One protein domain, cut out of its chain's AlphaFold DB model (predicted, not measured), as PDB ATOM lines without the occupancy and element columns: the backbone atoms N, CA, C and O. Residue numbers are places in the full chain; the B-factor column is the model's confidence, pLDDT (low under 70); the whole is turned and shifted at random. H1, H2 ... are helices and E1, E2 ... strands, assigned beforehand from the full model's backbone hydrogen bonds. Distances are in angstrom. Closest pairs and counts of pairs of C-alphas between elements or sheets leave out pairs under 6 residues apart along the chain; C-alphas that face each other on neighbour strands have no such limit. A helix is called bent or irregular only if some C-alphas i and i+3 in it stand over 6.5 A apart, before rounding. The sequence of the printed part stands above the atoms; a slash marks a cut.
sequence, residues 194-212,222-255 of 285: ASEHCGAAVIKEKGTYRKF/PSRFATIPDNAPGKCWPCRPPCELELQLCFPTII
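AT A GLANCE: This is residues 194 to 212 and 222 to 255 of the 285 residues of an uncharacterized protein of Oikopleura dioica (UniProt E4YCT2). Two antiparallel strands, E1 and E2, run side by side as a bent ribbon, with one short helix, H1, over one of its faces and the other face bare. Beyond H1, the long loop of residues 228 to 238 swings out on the helix's side and returns to E2. The printed part has 53 residues, with E1, H1 and E2 in that order along the chain; 24 residues, under half, are in named elements, and the class is mixed, helices and strands. It is only just compact, close to loose, with a radius of gyration of the C-alphas of 11.9 A and spans of 36 by 24 by 16 A.

IN THESE COORDINATES: Find C-alpha 201 at (-8.958, -36.926, 19.513); from there E1, residues 201 to 208, runs 16.2 A and bends by 66 degrees at residue 204. After the cut, H1 takes residues 222 to 227, beginning with C-alpha 222 at (-6.614, -40.239, 31.657). E2, residues 239 to 248, covers 19.2 A, bends by 109 degrees at residue 242 and ends with C-alpha 248 at (-12.107, -33.284, 17.800).

HOW THE PARTS SIT: Look first at E1 and E2, antiparallel neighbours at 171 degrees: N 203 and O 246 are 2.8 A apart and N 248 and O 201 2.8 A, within hydrogen-bond range. The closest C-alphas of E1 and H1 are those of Val 202 and Arg 224, 6.7 A apart. Those of H1 and E2 are Ser 223 and Leu 245, 7.8 A. Within H1, 0 of 2 O i to N i+4 pairs are within range, but 3 of 3 O i to N i+3 pairs are.

THE WHOLE: The two farthest C-alphas, of Phe 212 and Ile 254, are 39.4 A apart. Residues 213 to 221 are not printed, and C-alphas 212 and 222 stand 13.6 A apart across this cut. The link from H1 to E2, 11 residues, is long. Mean pLDDT of the printed part is 80.7; look for values under 70 at residues 210 to 212, 229 and 233.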
ATOM      1  N   ALA A 194     -17.180 -39.577  18.312       89.56
ATOM      2  CA  ALA A 194     -16.243 -39.206  19.367       89.56
ATOM      3  C   ALA A 194     -15.280 -40.354  19.723       89.56
ATOM      4  O   ALA A 194     -14.405 -40.172  20.569       89.56
ATOM      5  N   SER A 195     -15.397 -41.509  19.057       87.50
ATOM      6  CA  SER A 195     -14.544 -42.670  19.295       87.50
ATOM      7  C   SER A 195     -13.113 -42.467  18.791       87.50
ATOM      8  O   SER A 195     -12.879 -42.099  17.636       87.50
ATOM      9  N   GLU A 196     -12.122 -42.817  19.610       86.44
ATOM     10  CA  GLU A 196     -10.714 -42.820  19.193       86.44
ATOM     11  C   GLU A 196     -10.489 -43.779  18.007       86.44
ATOM     12  O   GLU A 196      -9.697 -43.492  17.112       86.44
ATOM     13  N   HIS A 197     -11.252 -44.877  17.932       85.75
ATOM     14  CA  HIS A 197     -11.175 -45.833  16.824       85.75
ATOM     15  C   HIS A 197     -11.616 -45.244  15.481       85.75
ATOM     16  O   HIS A 197     -11.140 -45.697  14.441       85.75
ATOM     17  N   CYS A 198     -12.489 -44.230  15.484       85.62
ATOM     18  CA  CYS A 198     -12.858 -43.522  14.260       85.62
ATOM     19  C   CYS A 198     -11.864 -42.406  13.899       85.62
ATOM     20  O   CYS A 198     -11.946 -41.850  12.807       85.62
ATOM     21  N   GLY A 199     -10.905 -42.095  14.781       87.31
ATOM     22  CA  GLY A 199      -9.931 -41.014  14.614       87.31
ATOM     23  C   GLY A 199     -10.281 -39.735  15.377       87.31
ATOM     24  O   GLY A 199      -9.701 -38.688  15.090       87.31
ATOM     25  N   ALA A 200     -11.227 -39.790  16.320       88.94
ATOM     26  CA  ALA A 200     -11.481 -38.672  17.219       88.94
ATOM     27  C   ALA A 200     -10.307 -38.486  18.193       88.94
ATOM     28  O   ALA A 200      -9.614 -39.441  18.548       88.94
ATOM     29  N   ALA A 201     -10.082 -37.252  18.641       88.31
ATOM     30  CA  ALA A 201      -8.958 -36.926  19.513       88.31
ATOM     31  C   ALA A 201      -9.335 -35.904  20.585       88.31
ATOM     32  O   ALA A 201     -10.116 -34.984  20.352       88.31
ATOM     33  N   VAL A 202      -8.725 -36.031  21.762       88.56
ATOM     34  CA  VAL A 202      -8.815 -35.020  22.820       88.56
ATOM     35  C   VAL A 202      -7.889 -33.853  22.467       88.56
ATOM     36  O   VAL A 202      -6.676 -34.034  22.377       88.56
ATOM     37  N   ILE A 203      -8.451 -32.655  22.281       88.38
ATOM     38  CA  ILE A 203      -7.692 -31.429  21.979       88.38
ATOM     39  C   ILE A 203      -7.232 -30.754  23.273       88.38
ATOM     40  O   ILE A 203      -6.106 -30.264  23.370       88.38
ATOM     41  N   LYS A 204      -8.118 -30.696  24.271       84.94
ATOM     42  CA  LYS A 204      -7.881 -29.954  25.508       84.94
ATOM     43  C   LYS A 204      -8.592 -30.617  26.676       84.94
ATOM     44  O   LYS A 204      -9.740 -31.036  26.565       84.94
ATOM     45  N   GLU A 205      -7.911 -30.651  27.813       86.25
ATOM     46  CA  GLU A 205      -8.456 -31.110  29.086       86.25
ATOM     47  C   GLU A 205      -8.162 -30.085  30.190       86.25
ATOM     48  O   GLU A 205      -7.094 -29.467  30.223       86.25
ATOM     49  N   LYS A 206      -9.106 -29.902  31.114       83.56
ATOM     50  CA  LYS A 206      -8.952 -29.061  32.309       83.56
ATOM     51  C   LYS A 206      -9.610 -29.751  33.492       83.56
ATOM     52  O   LYS A 206     -10.715 -30.263  33.366       83.56
ATOM     53  N   GLY A 207      -8.951 -29.728  34.649       77.88
ATOM     54  CA  GLY A 207      -9.491 -30.313  35.881       77.88
ATOM     55  C   GLY A 207      -9.248 -31.819  36.038       77.88
ATOM     56  O   GLY A 207      -9.828 -32.426  36.936       77.88
ATOM     57  N   THR A 208      -8.382 -32.428  35.217       79.06
ATOM     58  CA  THR A 208      -7.969 -33.832  35.371       79.06
ATOM     59  C   THR A 208      -7.326 -34.050  36.740       79.06
ATOM     60  O   THR A 208      -6.282 -33.476  37.057       79.06
ATOM     61  N   TYR A 209      -7.940 -34.898  37.562       72.50
ATOM     62  CA  TYR A 209      -7.436 -35.233  38.885       72.50
ATOM     63  C   TYR A 209      -6.328 -36.282  38.773       72.50
ATOM     64  O   TYR A 209      -6.571 -37.438  38.432       72.50
ATOM     65  N   ARG A 210      -5.093 -35.884  39.088       68.00
ATOM     66  CA  ARG A 210      -3.947 -36.793  39.195       68.00
ATOM     67  C   ARG A 210      -3.623 -36.984  40.671       68.00
ATOM     68  O   ARG A 210      -3.152 -36.061  41.330       68.00
ATOM     69  N   LYS A 211      -3.889 -38.175  41.208       55.91
ATOM     70  CA  LYS A 211      -3.451 -38.526  42.562       55.91
ATOM     71  C   LYS A 211      -1.945 -38.808  42.509       55.91
ATOM     72  O   LYS A 211      -1.537 -39.887  42.091       55.91
ATOM     73  N   PHE A 212      -1.119 -37.835  42.894       44.94
ATOM     74  CA  PHE A 212       0.296 -38.071  43.184       44.94
ATOM     75  C   PHE A 212       0.370 -38.968  44.423       44.94
ATOM     76  O   PHE A 212       0.127 -38.501  45.532       44.94
ATOM     77  N   PRO A 222      -5.364 -39.636  31.186       70.50
ATOM     78  CA  PRO A 222      -6.614 -40.239  31.657       70.50
ATOM     79  C   PRO A 222      -7.878 -39.752  30.930       70.50
ATOM     80  O   PRO A 222      -8.898 -40.431  30.964       70.50
ATOM     81  N   SER A 223      -7.839 -38.597  30.264       72.31
ATOM     82  CA  SER A 223      -8.962 -38.080  29.466       72.31
ATOM     83  C   SER A 223      -9.263 -38.901  28.215       72.31
ATOM     84  O   SER A 223     -10.395 -38.872  27.740       72.31
ATOM     85  N   ARG A 224      -8.309 -39.698  27.716       78.56
ATOM     86  CA  ARG A 224      -8.540 -40.601  26.574       78.56
ATOM     87  C   ARG A 224      -9.563 -41.695  26.867       78.56
ATOM     88  O   ARG A 224     -10.183 -42.203  25.943       78.56
ATOM     89  N   PHE A 225      -9.800 -42.028  28.136       79.31
ATOM     90  CA  PHE A 225     -10.865 -42.969  28.493       79.31
ATOM     91  C   PHE A 225     -12.264 -42.449  28.140       79.31
ATOM     92  O   PHE A 225     -13.181 -43.248  28.022       79.31
ATOM     93  N   ALA A 226     -12.439 -41.142  27.917       78.38
ATOM     94  CA  ALA A 226     -13.713 -40.595  27.456       78.38
ATOM     95  C   ALA A 226     -14.038 -40.943  25.991       78.38
ATOM     96  O   ALA A 226     -15.189 -40.821  25.589       78.38
ATOM     97  N   THR A 227     -13.043 -41.357  25.199       81.06
ATOM     98  CA  THR A 227     -13.180 -41.643  23.758       81.06
ATOM     99  C   THR A 227     -12.950 -43.119  23.418       81.06
ATOM    100  O   THR A 227     -12.937 -43.489  22.247       81.06
ATOM    101  N   ILE A 228     -12.722 -43.975  24.420       82.25
ATOM    102  CA  ILE A 228     -12.487 -45.414  24.248       82.25
ATOM    103  C   ILE A 228     -13.727 -46.158  24.761       82.25
ATOM    104  O   ILE A 228     -14.169 -45.867  25.870       82.25
ATOM    105  N   PRO A 229     -14.266 -47.145  24.025       68.31
ATOM    106  CA  PRO A 229     -15.481 -47.875  24.410       68.31
ATOM    107  C   PRO A 229     -15.296 -48.860  25.590       68.31
ATOM    108  O   PRO A 229     -16.063 -49.806  25.738       68.31
ATOM    109  N   ASP A 230     -14.283 -48.673  26.439       75.62
ATOM    110  CA  ASP A 230     -14.014 -49.531  27.597       75.62
ATOM    111  C   ASP A 230     -14.666 -48.939  28.852       75.62
ATOM    112  O   ASP A 230     -14.267 -47.882  29.340       75.62
ATOM    113  N   ASN A 231     -15.672 -49.633  29.382       72.06
ATOM    114  CA  ASN A 231     -16.401 -49.243  30.586       72.06
ATOM    115  C   ASN A 231     -16.026 -50.088  31.816       72.06
ATOM    116  O   ASN A 231     -16.781 -50.120  32.791       72.06
ATOM    117  N   ALA A 232     -14.879 -50.773  31.805       73.38
ATOM    118  CA  ALA A 232     -14.425 -51.528  32.964       73.38
ATOM    119  C   ALA A 232     -14.144 -50.611  34.181       73.38
ATOM    120  O   ALA A 232     -13.700 -49.466  34.029       73.38
ATOM    121  N   PRO A 233     -14.346 -51.094  35.423       69.12
ATOM    122  CA  PRO A 233     -14.024 -50.326  36.624       69.12
ATOM    123  C   PRO A 233     -12.582 -49.791  36.616       69.12
ATOM    124  O   PRO A 233     -11.621 -50.538  36.432       69.12
ATOM    125  N   GLY A 234     -12.429 -48.481  36.827       71.25
ATOM    126  CA  GLY A 234     -11.130 -47.793  36.829       71.25
ATOM    127  C   GLY A 234     -10.644 -47.301  35.460       71.25
ATOM    128  O   GLY A 234      -9.639 -46.593  35.404       71.25
ATOM    129  N   LYS A 235     -11.354 -47.611  34.369       77.38
ATOM    130  CA  LYS A 235     -11.097 -47.098  33.013       77.38
ATOM    131  C   LYS A 235     -11.946 -45.858  32.736       77.38
ATOM    132  O   LYS A 235     -12.779 -45.834  31.844       77.38
ATOM    133  N   CYS A 236     -11.774 -44.824  33.549       78.31
ATOM    134  CA  CYS A 236     -12.517 -43.574  33.422       78.31
ATOM    135  C   CYS A 236     -11.593 -42.363  33.550       78.31
ATOM    136  O   CYS A 236     -10.462 -42.474  34.024       78.31
ATOM    137  N   TRP A 237     -12.083 -41.195  33.133       83.62
ATOM    138  CA  TRP A 237     -11.386 -39.929  33.327       83.62
ATOM    139  C   TRP A 237     -11.744 -39.325  34.696       83.62
ATOM    140  O   TRP A 237     -12.871 -38.861  34.886       83.62
ATOM    141  N   PRO A 238     -10.818 -39.305  35.674       78.19
ATOM    142  CA  PRO A 238     -11.068 -38.663  36.957       78.19
ATOM    143  C   PRO A 238     -10.986 -37.136  36.808       78.19
ATOM    144  O   PRO A 238      -9.943 -36.578  36.460       78.19
ATOM    145  N   CYS A 239     -12.088 -36.455  37.112       79.44
ATOM    146  CA  CYS A 239     -12.299 -35.028  36.873       79.44
ATOM    147  C   CYS A 239     -12.682 -34.329  38.186       79.44
ATOM    148  O   CYS A 239     -13.596 -34.791  38.870       79.44
ATOM    149  N   ARG A 240     -12.019 -33.224  38.559       76.75
ATOM    150  CA  ARG A 240     -12.444 -32.371  39.683       76.75
ATOM    151  C   ARG A 240     -13.116 -31.106  39.134       76.75
ATOM    152  O   ARG A 240     -12.431 -30.330  38.468       76.75
ATOM    153  N   PRO A 241     -14.413 -30.874  39.407       75.06
ATOM    154  CA  PRO A 241     -15.108 -29.683  38.932       75.06
ATOM    155  C   PRO A 241     -14.464 -28.374  39.434       75.06
ATOM    156  O   PRO A 241     -14.002 -28.331  40.579       75.06
ATOM    157  N   PRO A 242     -14.462 -27.304  38.618       78.81
ATOM    158  CA  PRO A 242     -14.970 -27.253  37.246       78.81
ATOM    159  C   PRO A 242     -14.003 -27.936  36.272       78.81
ATOM    160  O   PRO A 242     -12.801 -27.662  36.284       78.81
ATOM    161  N   CYS A 243     -14.533 -28.809  35.418       81.12
ATOM    162  CA  CYS A 243     -13.722 -29.532  34.457       81.12
ATOM    163  C   CYS A 243     -14.320 -29.504  33.051       81.12
ATOM    164  O   CYS A 243     -15.532 -29.404  32.877       81.12
ATOM    165  N   GLU A 244     -13.436 -29.493  32.057       87.75
ATOM    166  CA  GLU A 244     -13.764 -29.217  30.658       87.75
ATOM    167  C   GLU A 244     -12.970 -30.176  29.766       87.75
ATOM    168  O   GLU A 244     -11.769 -30.377  29.985       87.75
ATOM    169  N   LEU A 245     -13.645 -30.750  28.769       87.06
ATOM    170  CA  LEU A 245     -13.056 -31.619  27.754       87.06
ATOM    171  C   LEU A 245     -13.426 -31.098  26.370       87.06
ATOM    172  O   LEU A 245     -14.604 -30.910  26.070       87.06
ATOM    173  N   GLU A 246     -12.420 -30.884  25.535       90.50
ATOM    174  CA  GLU A 246     -12.591 -30.487  24.143       90.50
ATOM    175  C   GLU A 246     -12.176 -31.646  23.240       90.50
ATOM    176  O   GLU A 246     -11.041 -32.132  23.317       90.50
ATOM    177  N   LEU A 247     -13.105 -32.092  22.395       90.31
ATOM    178  CA  LEU A 247     -12.934 -33.230  21.499       90.31
ATOM    179  C   LEU A 247     -12.968 -32.773  20.040       90.31
ATOM    180  O   LEU A 247     -13.862 -32.035  19.626       90.31
ATOM    181  N   GLN A 248     -12.024 -33.274  19.250       91.75
ATOM    182  CA  GLN A 248     -12.107 -33.284  17.800       91.75
ATOM    183  C   GLN A 248     -12.847 -34.547  17.373       91.75
ATOM    184  O   GLN A 248     -12.332 -35.646  17.557       91.75
ATOM    185  N   LEU A 249     -14.036 -34.397  16.792       91.69
ATOM    186  CA  LEU A 249     -14.749 -35.520  16.184       91.69
ATOM    187  C   LEU A 249     -14.004 -36.012  14.936       91.69
ATOM    188  O   LEU A 249     -13.370 -35.218  14.235       91.69
ATOM    189  N   CYS A 250     -14.126 -37.300  14.618       90.50
ATOM    190  CA  CYS A 250     -13.483 -37.870  13.431       90.50
ATOM    191  C   CYS A 250     -14.069 -37.365  12.102       90.50
ATOM    192  O   CYS A 250     -13.408 -37.430  11.066       90.50
ATOM    193  N   PHE A 251     -15.295 -36.833  12.120       90.69
ATOM    194  CA  PHE A 251     -15.944 -36.255  10.949       90.69
ATOM    195  C   PHE A 251     -16.710 -34.975  11.321       90.69
ATOM    196  O   PHE A 251     -17.352 -34.940  12.376       90.69
ATOM    197  N   PRO A 252     -16.684 -33.917  10.485       87.75
ATOM    198  CA  PRO A 252     -17.501 -32.728  10.705       87.75
ATOM    199  C   PRO A 252     -18.984 -33.086  10.561       87.75
ATOM    200  O   PRO A 252     -19.473 -33.336   9.462       87.75
ATOM    201  N   THR A 253     -19.703 -33.112  11.680       84.81
ATOM    202  CA  THR A 253     -21.111 -33.516  11.741       84.81
ATOM    203  C   THR A 253     -21.947 -32.511  12.526       84.81
ATOM    204  O   THR A 253     -21.434 -31.784  13.380       84.81
ATOM    205  N   ILE A 254     -23.247 -32.464  12.234       89.31
ATOM    206  CA  ILE A 254     -24.220 -31.734  13.047       89.31
ATOM    207  C   ILE A 254     -24.626 -32.663  14.186       89.31
ATOM    208  O   ILE A 254     -25.161 -33.745  13.952       89.31
ATOM    209  N   ILE A 255     -24.352 -32.245  15.418       86.81
ATOM    210  CA  ILE A 255     -24.589 -33.086  16.589       86.81
ATOM    211  C   ILE A 255     -26.094 -33.196  16.849       86.81
ATOM    212  O   ILE A 255     -26.766 -32.187  17.054       86.81
TER     213      ILE A 255